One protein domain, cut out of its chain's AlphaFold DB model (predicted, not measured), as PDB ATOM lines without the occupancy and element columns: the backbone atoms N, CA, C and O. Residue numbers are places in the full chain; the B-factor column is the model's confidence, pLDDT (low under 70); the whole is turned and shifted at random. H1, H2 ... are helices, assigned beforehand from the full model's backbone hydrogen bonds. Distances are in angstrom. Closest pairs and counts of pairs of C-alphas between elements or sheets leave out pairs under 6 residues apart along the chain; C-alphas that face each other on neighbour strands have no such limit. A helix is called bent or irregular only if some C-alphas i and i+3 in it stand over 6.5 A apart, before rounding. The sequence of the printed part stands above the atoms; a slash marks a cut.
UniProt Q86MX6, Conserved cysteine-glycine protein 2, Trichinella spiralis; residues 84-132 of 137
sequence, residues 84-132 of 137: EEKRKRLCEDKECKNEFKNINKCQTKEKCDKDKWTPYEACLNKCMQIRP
ATOM      1  N   GLU A  84     -29.973  36.621  -3.595       95.44
ATOM      2  CA  GLU A  84     -30.638  35.331  -3.445       95.44
ATOM      3  C   GLU A  84     -31.132  35.118  -2.008       95.44
ATOM      4  O   GLU A  84     -32.279  34.724  -1.805       95.44
ATOM      5  N   GLU A  85     -30.318  35.459  -1.011       96.12
ATOM      6  CA  GLU A  85     -30.656  35.341   0.410       96.12
ATOM      7  C   GLU A  85     -31.848  36.228   0.762       96.12
ATOM      8  O   GLU A  85     -32.764  35.800   1.467       96.12
ATOM      9  N   LYS A  86     -31.858  37.468   0.258       96.50
ATOM     10  CA  LYS A  86     -32.950  38.401   0.519       96.50
ATOM     11  C   LYS A  86     -34.243  37.939  -0.151       96.50
ATOM     12  O   LYS A  86     -35.289  37.991   0.493       96.50
ATOM     13  N   ARG A  87     -34.186  37.448  -1.396       96.69
ATOM     14  CA  ARG A  87     -35.354  36.856  -2.067       96.69
ATOM     15  C   ARG A  87     -35.878  35.633  -1.321       96.69
ATOM     16  O   ARG A  87     -37.081  35.569  -1.100       96.69
ATOM     17  N   LYS A  88     -35.005  34.724  -0.866       96.25
ATOM     18  CA  LYS A  88     -35.411  33.542  -0.083       96.25
ATOM     19  C   LYS A  88     -36.201  33.943   1.159       96.25
ATOM     20  O   LYS A  88     -37.319  33.474   1.321       96.25
ATOM     21  N   ARG A  89     -35.689  34.891   1.955       95.75
ATOM     22  CA  ARG A  89     -36.411  35.410   3.132       95.75
ATOM     23  C   ARG A  89     -37.753  36.038   2.760       95.75
ATOM     24  O   ARG A  89     -38.754  35.781   3.413       95.75
ATOM     25  N   LEU A  90     -37.798  36.839   1.691       95.62
ATOM     26  CA  LEU A  90     -39.052  37.436   1.218       95.62
ATOM     27  C   LEU A  90     -40.076  36.370   0.800       95.62
ATOM     28  O   LEU A  90     -41.252  36.510   1.135       95.62
ATOM     29  N   CYS A  91     -39.635  35.318   0.108       96.88
ATOM     30  CA  CYS A  91     -40.470  34.174  -0.244       96.88
ATOM     31  C   CYS A  91     -40.971  33.447   1.002       96.88
ATOM     32  O   CYS A  91     -42.170  33.218   1.122       96.88
ATOM     33  N   GLU A  92     -40.083  33.125   1.941       95.88
ATOM     34  CA  GLU A  92     -40.420  32.477   3.212       95.88
ATOM     35  C   GLU A  92     -41.436  33.286   4.016       95.88
ATOM     36  O   GLU A  92     -42.391  32.722   4.536       95.88
ATOM     37  N   ASP A  93     -41.287  34.607   4.078       94.81
ATOM     38  CA  ASP A  93     -42.162  35.461   4.877       94.81
ATOM     39  C   ASP A  93     -43.532  35.704   4.232       94.81
ATOM     40  O   ASP A  93     -44.546  35.773   4.942       94.81
ATOM     41  N   LYS A  94     -43.576  35.879   2.902       94.56
ATOM     42  CA  LYS A  94     -44.779  36.334   2.183       94.56
ATOM     43  C   LYS A  94     -45.542  35.217   1.483       94.56
ATOM     44  O   LYS A  94     -46.766  35.205   1.561       94.56
ATOM     45  N   GLU A  95     -44.844  34.317   0.798       95.44
ATOM     46  CA  GLU A  95     -45.469  33.309  -0.070       95.44
ATOM     47  C   GLU A  95     -45.483  31.920   0.572       95.44
ATOM     48  O   GLU A  95     -46.514  31.257   0.579       95.44
ATOM     49  N   CYS A  96     -44.367  31.511   1.173       96.50
ATOM     50  CA  CYS A  96     -44.114  30.157   1.670       96.50
ATOM     51  C   CYS A  96     -44.176  30.057   3.198       96.50
ATOM     52  O   CYS A  96     -43.547  29.187   3.801       96.50
ATOM     53  N   LYS A  97     -44.890  30.974   3.860       95.69
ATOM     54  CA  LYS A  97     -44.861  31.139   5.323       95.69
ATOM     55  C   LYS A  97     -45.268  29.891   6.088       95.69
ATOM     56  O   LYS A  97     -44.727  29.621   7.162       95.69
ATOM     57  N   ASN A  98     -46.239  29.147   5.577       94.38
ATOM     58  CA  ASN A  98     -46.738  27.959   6.259       94.38
ATOM     59  C   ASN A  98     -45.762  26.794   6.089       94.38
ATOM     60  O   ASN A  98     -45.407  26.132   7.062       94.38
ATOM     61  N   GLU A  99     -45.266  26.603   4.873       94.06
ATOM     62  CA  GLU A  99     -44.272  25.601   4.514       94.06
ATOM     63  C   GLU A  99     -42.968  25.841   5.283       94.06
ATOM     64  O   GLU A  99     -42.428  24.917   5.891       94.06
ATOM     65  N   PHE A 100     -42.518  27.096   5.353       94.12
ATOM     66  CA  PHE A 100     -41.346  27.493   6.125       94.12
ATOM     67  C   PHE A 100     -41.528  27.222   7.622       94.12
ATOM     68  O   PHE A 100     -40.643  26.655   8.252       94.12
ATOM     69  N   LYS A 101     -42.687  27.528   8.218       92.56
ATOM     70  CA  LYS A 101     -42.956  27.170   9.625       92.56
ATOM     71  C   LYS A 101     -42.905  25.662   9.870       92.56
ATOM     72  O   LYS A 101     -42.409  25.237  10.914       92.56
ATOM     73  N   ASN A 102     -43.395  24.867   8.919       88.69
ATOM     74  CA  ASN A 102     -43.404  23.410   9.024       88.69
ATOM     75  C   ASN A 102     -41.986  22.823   8.984       88.69
ATOM     76  O   ASN A 102     -41.709  21.870   9.715       88.69
ATOM     77  N   ILE A 103     -41.082  23.416   8.195       91.69
ATOM     78  CA  ILE A 103     -39.685  22.968   8.109       91.69
ATOM     79  C   ILE A 103     -38.740  23.660   9.108       91.69
ATOM     80  O   ILE A 103     -37.714  23.101   9.484       91.69
ATOM     81  N   ASN A 104     -39.072  24.837   9.641       84.69
ATOM     82  CA  ASN A 104     -38.206  25.521  10.611       84.69
ATOM     83  C   ASN A 104     -38.034  24.695  11.905       84.69
ATOM     84  O   ASN A 104     -37.027  24.804  12.600       84.69
ATOM     85  N   LYS A 105     -38.976  23.787  12.197       83.69
ATOM     86  CA  LYS A 105     -38.856  22.814  13.292       83.69
ATOM     87  C   LYS A 105     -37.727  21.792  13.079       83.69
ATOM     88  O   LYS A 105     -37.129  21.355  14.057       83.69
ATOM     89  N   CYS A 106     -37.453  21.393  11.836       86.31
ATOM     90  CA  CYS A 106     -36.423  20.404  11.495       86.31
ATOM     91  C   CYS A 106     -35.080  21.048  11.096       86.31
ATOM     92  O   CYS A 106     -34.064  20.360  11.087       86.31
ATOM     93  N   GLN A 107     -35.043  22.365  10.856       80.31
ATOM     94  CA  GLN A 107     -33.869  23.185  10.503       80.31
ATOM     95  C   GLN A 107     -33.245  22.896   9.128       80.31
ATOM     96  O   GLN A 107     -32.944  23.842   8.407       80.31
ATOM     97  N   THR A 108     -33.023  21.629   8.756       87.06
ATOM     98  CA  THR A 108     -32.338  21.248   7.507       87.06
ATOM     99  C   THR A 108     -33.067  20.138   6.753       87.06
ATOM    100  O   THR A 108     -33.898  19.432   7.327       87.06
ATOM    101  N   LYS A 109     -32.735  19.963   5.467       87.38
ATOM    102  CA  LYS A 109     -33.332  18.941   4.590       87.38
ATOM    103  C   LYS A 109     -33.090  17.531   5.107       87.38
ATOM    104  O   LYS A 109     -33.993  16.709   5.081       87.38
ATOM    105  N   GLU A 110     -31.890  17.267   5.612       88.69
ATOM    106  CA  GLU A 110     -31.472  15.954   6.118       88.69
ATOM    107  C   GLU A 110     -32.209  15.581   7.405       88.69
ATOM    108  O   GLU A 110     -32.416  14.406   7.694       88.69
ATOM    109  N   LYS A 111     -32.599  16.594   8.182       89.38
ATOM    110  CA  LYS A 111     -33.335  16.443   9.438       89.38
ATOM    111  C   LYS A 111     -34.850  16.464   9.247       89.38
ATOM    112  O   LYS A 111     -35.577  16.237  10.213       89.38
ATOM    113  N   CYS A 112     -35.330  16.789   8.048       89.88
ATOM    114  CA  CYS A 112     -36.750  16.869   7.756       89.88
ATOM    115  C   CYS A 112     -37.234  15.671   6.961       89.88
ATOM    116  O   CYS A 112     -36.602  15.244   5.997       89.88
ATOM    117  N   ASP A 113     -38.425  15.201   7.304       89.31
ATOM    118  CA  ASP A 113     -39.107  14.209   6.493       89.31
ATOM    119  C   ASP A 113     -39.396  14.773   5.090       89.31
ATOM    120  O   ASP A 113     -39.709  15.959   4.904       89.31
ATOM    121  N   LYS A 114     -39.285  13.912   4.073       88.75
ATOM    122  CA  LYS A 114     -39.423  14.310   2.665       88.75
ATOM    123  C   LYS A 114     -40.800  14.909   2.358       88.75
ATOM    124  O   LYS A 114     -40.892  15.824   1.542       88.75
ATOM    125  N   ASP A 115     -41.851  14.421   3.006       88.44
ATOM    126  CA  ASP A 115     -43.225  14.929   2.906       88.44
ATOM    127  C   ASP A 115     -43.364  16.368   3.425       88.44
ATOM    128  O   ASP A 115     -44.143  17.136   2.868       88.44
ATOM    129  N   LYS A 116     -42.572  16.764   4.429       87.31
ATOM    130  CA  LYS A 116     -42.537  18.141   4.950       87.31
ATOM    131  C   LYS A 116     -41.640  19.053   4.123       87.31
ATOM    132  O   LYS A 116     -41.979  20.215   3.916       87.31
ATOM    133  N   TRP A 117     -40.511  18.535   3.635       92.75
ATOM    134  CA  TRP A 117     -39.558  19.326   2.852       92.75
ATOM    135  C   TRP A 117     -40.051  19.627   1.434       92.75
ATOM    136  O   TRP A 117     -39.869  20.738   0.939       92.75
ATOM    137  N   THR A 118     -40.689  18.656   0.774       94.44
ATOM    138  CA  THR A 118     -41.087  18.779  -0.640       94.44
ATOM    139  C   THR A 118     -42.017  19.978  -0.903       94.44
ATOM    140  O   THR A 118     -41.751  20.716  -1.852       94.44
ATOM    141  N   PRO A 119     -43.057  20.248  -0.087       94.81
ATOM    142  CA  PRO A 119     -43.903  21.431  -0.256       94.81
ATOM    143  C   PRO A 119     -43.140  22.752  -0.103       94.81
ATOM    144  O   PRO A 119     -43.356  23.673  -0.888       94.81
ATOM    145  N   TYR A 120     -42.218  22.835   0.862       94.81
ATOM    146  CA  TYR A 120     -41.368  24.015   1.045       94.81
ATOM    147  C   TYR A 120     -40.453  24.244  -0.159       94.81
ATOM    148  O   TYR A 120     -40.429  25.343  -0.709       94.81
ATOM    149  N   GLU A 121     -39.758  23.201  -0.611       95.19
ATOM    150  CA  GLU A 121     -38.864  23.267  -1.768       95.19
ATOM    151  C   GLU A 121     -39.627  23.665  -3.039       95.19
ATOM    152  O   GLU A 121     -39.176  24.529  -3.792       95.19
ATOM    153  N   ALA A 122     -40.823  23.107  -3.250       96.56
ATOM    154  CA  ALA A 122     -41.685  23.471  -4.370       96.56
ATOM    155  C   ALA A 122     -42.141  24.938  -4.304       96.56
ATOM    156  O   ALA A 122     -42.093  25.639  -5.320       96.56
ATOM    157  N   CYS A 123     -42.557  25.414  -3.126       97.19
ATOM    158  CA  CYS A 123     -42.963  26.804  -2.939       97.19
ATOM    159  C   CYS A 123     -41.798  27.766  -3.194       97.19
ATOM    160  O   CYS A 123     -41.924  28.693  -3.999       97.19
ATOM    161  N   LEU A 124     -40.640  27.508  -2.578       95.69
ATOM    162  CA  LEU A 124     -39.465  28.362  -2.710       95.69
ATOM    163  C   LEU A 124     -38.988  28.426  -4.165       95.69
ATOM    164  O   LEU A 124     -38.766  29.516  -4.684       95.69
ATOM    165  N   ASN A 125     -38.910  27.285  -4.855       95.75
ATOM    166  CA  ASN A 125     -38.512  27.238  -6.263       95.75
ATOM    167  C   ASN A 125     -39.471  28.008  -7.174       95.75
ATOM    168  O   ASN A 125     -39.033  28.599  -8.158       95.75
ATOM    169  N   LYS A 126     -40.773  28.008  -6.865       96.31
ATOM    170  CA  LYS A 126     -41.769  28.778  -7.612       96.31
ATOM    171  C   LYS A 126     -41.616  30.283  -7.372       96.31
ATOM    172  O   LYS A 126     -41.624  31.037  -8.340       96.31
ATOM    173  N   CYS A 127     -41.455  30.700  -6.118       96.38
ATOM    174  CA  CYS A 127     -41.302  32.110  -5.749       96.38
ATOM    175  C   CYS A 127     -39.980  32.712  -6.264       96.38
ATOM    176  O   CYS A 127     -39.943  33.841  -6.738       96.38
ATOM    177  N   MET A 128     -38.887  31.943  -6.247       95.31
ATOM    178  CA  MET A 128     -37.544  32.410  -6.619       95.31
ATOM    179  C   MET A 128     -37.304  32.576  -8.130       95.31
ATOM    180  O   MET A 128     -36.197  32.951  -8.526       95.31
ATOM    181  N   GLN A 129     -38.289  32.291  -8.987       93.19
ATOM    182  CA  GLN A 129     -38.125  32.386 -10.440       93.19
ATOM    183  C   GLN A 129     -37.873  33.831 -10.890       93.19
ATOM    184  O   GLN A 129     -38.678  34.719 -10.631       93.19
ATOM    185  N   ILE A 130     -36.781  34.044 -11.630       87.19
ATOM    186  CA  ILE A 130     -36.413  35.343 -12.213       87.19
ATOM    187  C   ILE A 130     -36.892  35.412 -13.668       87.19
ATOM    188  O   ILE A 130     -36.715  34.455 -14.427       87.19
ATOM    189  N   ARG A 131     -37.455  36.551 -14.080       85.38
ATOM    190  CA  ARG A 131     -37.937  36.828 -15.438       85.38
ATOM    191  C   ARG A 131     -37.325  38.139 -15.956       85.38
ATOM    192  O   ARG A 131     -37.958  39.190 -15.866       85.38
ATOM    193  N   PRO A 132     -36.103  38.097 -16.522       82.81
ATOM    194  CA  PRO A 132     -35.491  39.292 -17.095       82.81
ATOM    195  C   PRO A 132     -36.358  39.850 -18.230       82.81
ATOM    196  O   PRO A 132     -36.993  39.091 -18.972       82.81
TER     197      PRO A 132
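What this domain is: This is residues 84 to 132 of the 137 residues of the protein "Conserved cysteine-glycine protein 2" of Trichinella spiralis (UniProt Q86MX6). One long helix, H3, lies over two shorter ones, H1 and H2, which make a corner with each other; H2 crosses H3 obliquely, and H1 runs across the last turn of H3. The loop of residues 105 to 113 folds the chain back from H2 into H3, and after H3 residues 128 to 132 form a tail. The printed part has 49 residues with three named helices, in the order H1, H2, H3, and no named strand; its class is all helix. It is compact, with a radius of gyration of the C-alphas of 10.7 A, and its C-alphas span 35 by 16 by 16 A, H3 and the tail making much of the length.

How they stand to each other: The longest helix is H3, residues 114 to 127. H2, residues 97 to 104, touches H3 with 9 pairs of C-alphas within 8 A; the closest are those of Glu 99 and Tyr 120, 4.8 A apart. These two helices stand at a steep tilt of 45 degrees and run opposite ways, with 9.5 A from centre to centre. H1, residues 84 to 94, touches H3, which meets it with residues 124 to 127 alone. The closest C-alphas of H1 and H3 are those of Cys 91 and Cys 127, 5.9 A apart. Their lines are about perpendicular at 73 degrees, only just beyond a steep tilt. H1 and H2 only just touch, with 3 pairs of C-alphas within 8 A, and touch only at the corner by their link. Their closest C-alphas are those of Glu 92 and Phe 100, 5.8 A apart, and they run opposite ways at a steep tilt of 65 degrees. In H1 and H2 every O i to N i+4 pair is within hydrogen-bond range, and in H3 8 of 10 are.

Where its parts are: H3 has 14 residues and measures 19.8 A from C-alpha 114 at (-39.423, 14.310, 2.665) to C-alpha 127 at (-41.302, 32.110, -5.749). It is neither bent nor irregular, but only just: C-alphas 116 and 119 are 6.3 A apart. H2 has 8 residues and measures 10.2 A from its first to its last C-alpha. H1 has 11 residues and measures 15.3 A, beginning with C-alpha 84 at (-30.638, 35.331, -3.445).

The domain as a whole: The C-alphas of Lys 111 and Pro 132, the two farthest apart, are 35.1 A from each other, while those of Glu 84 and Pro 132, the first and last printed, are 15.0 A apart. The printed part has no cut. The link from H1 to H2, with 2 residues between them, is tight; the link from H2 to H3, with 9, is short. The mean pLDDT of the printed part of this model is 92.3, and no printed residue is under 70.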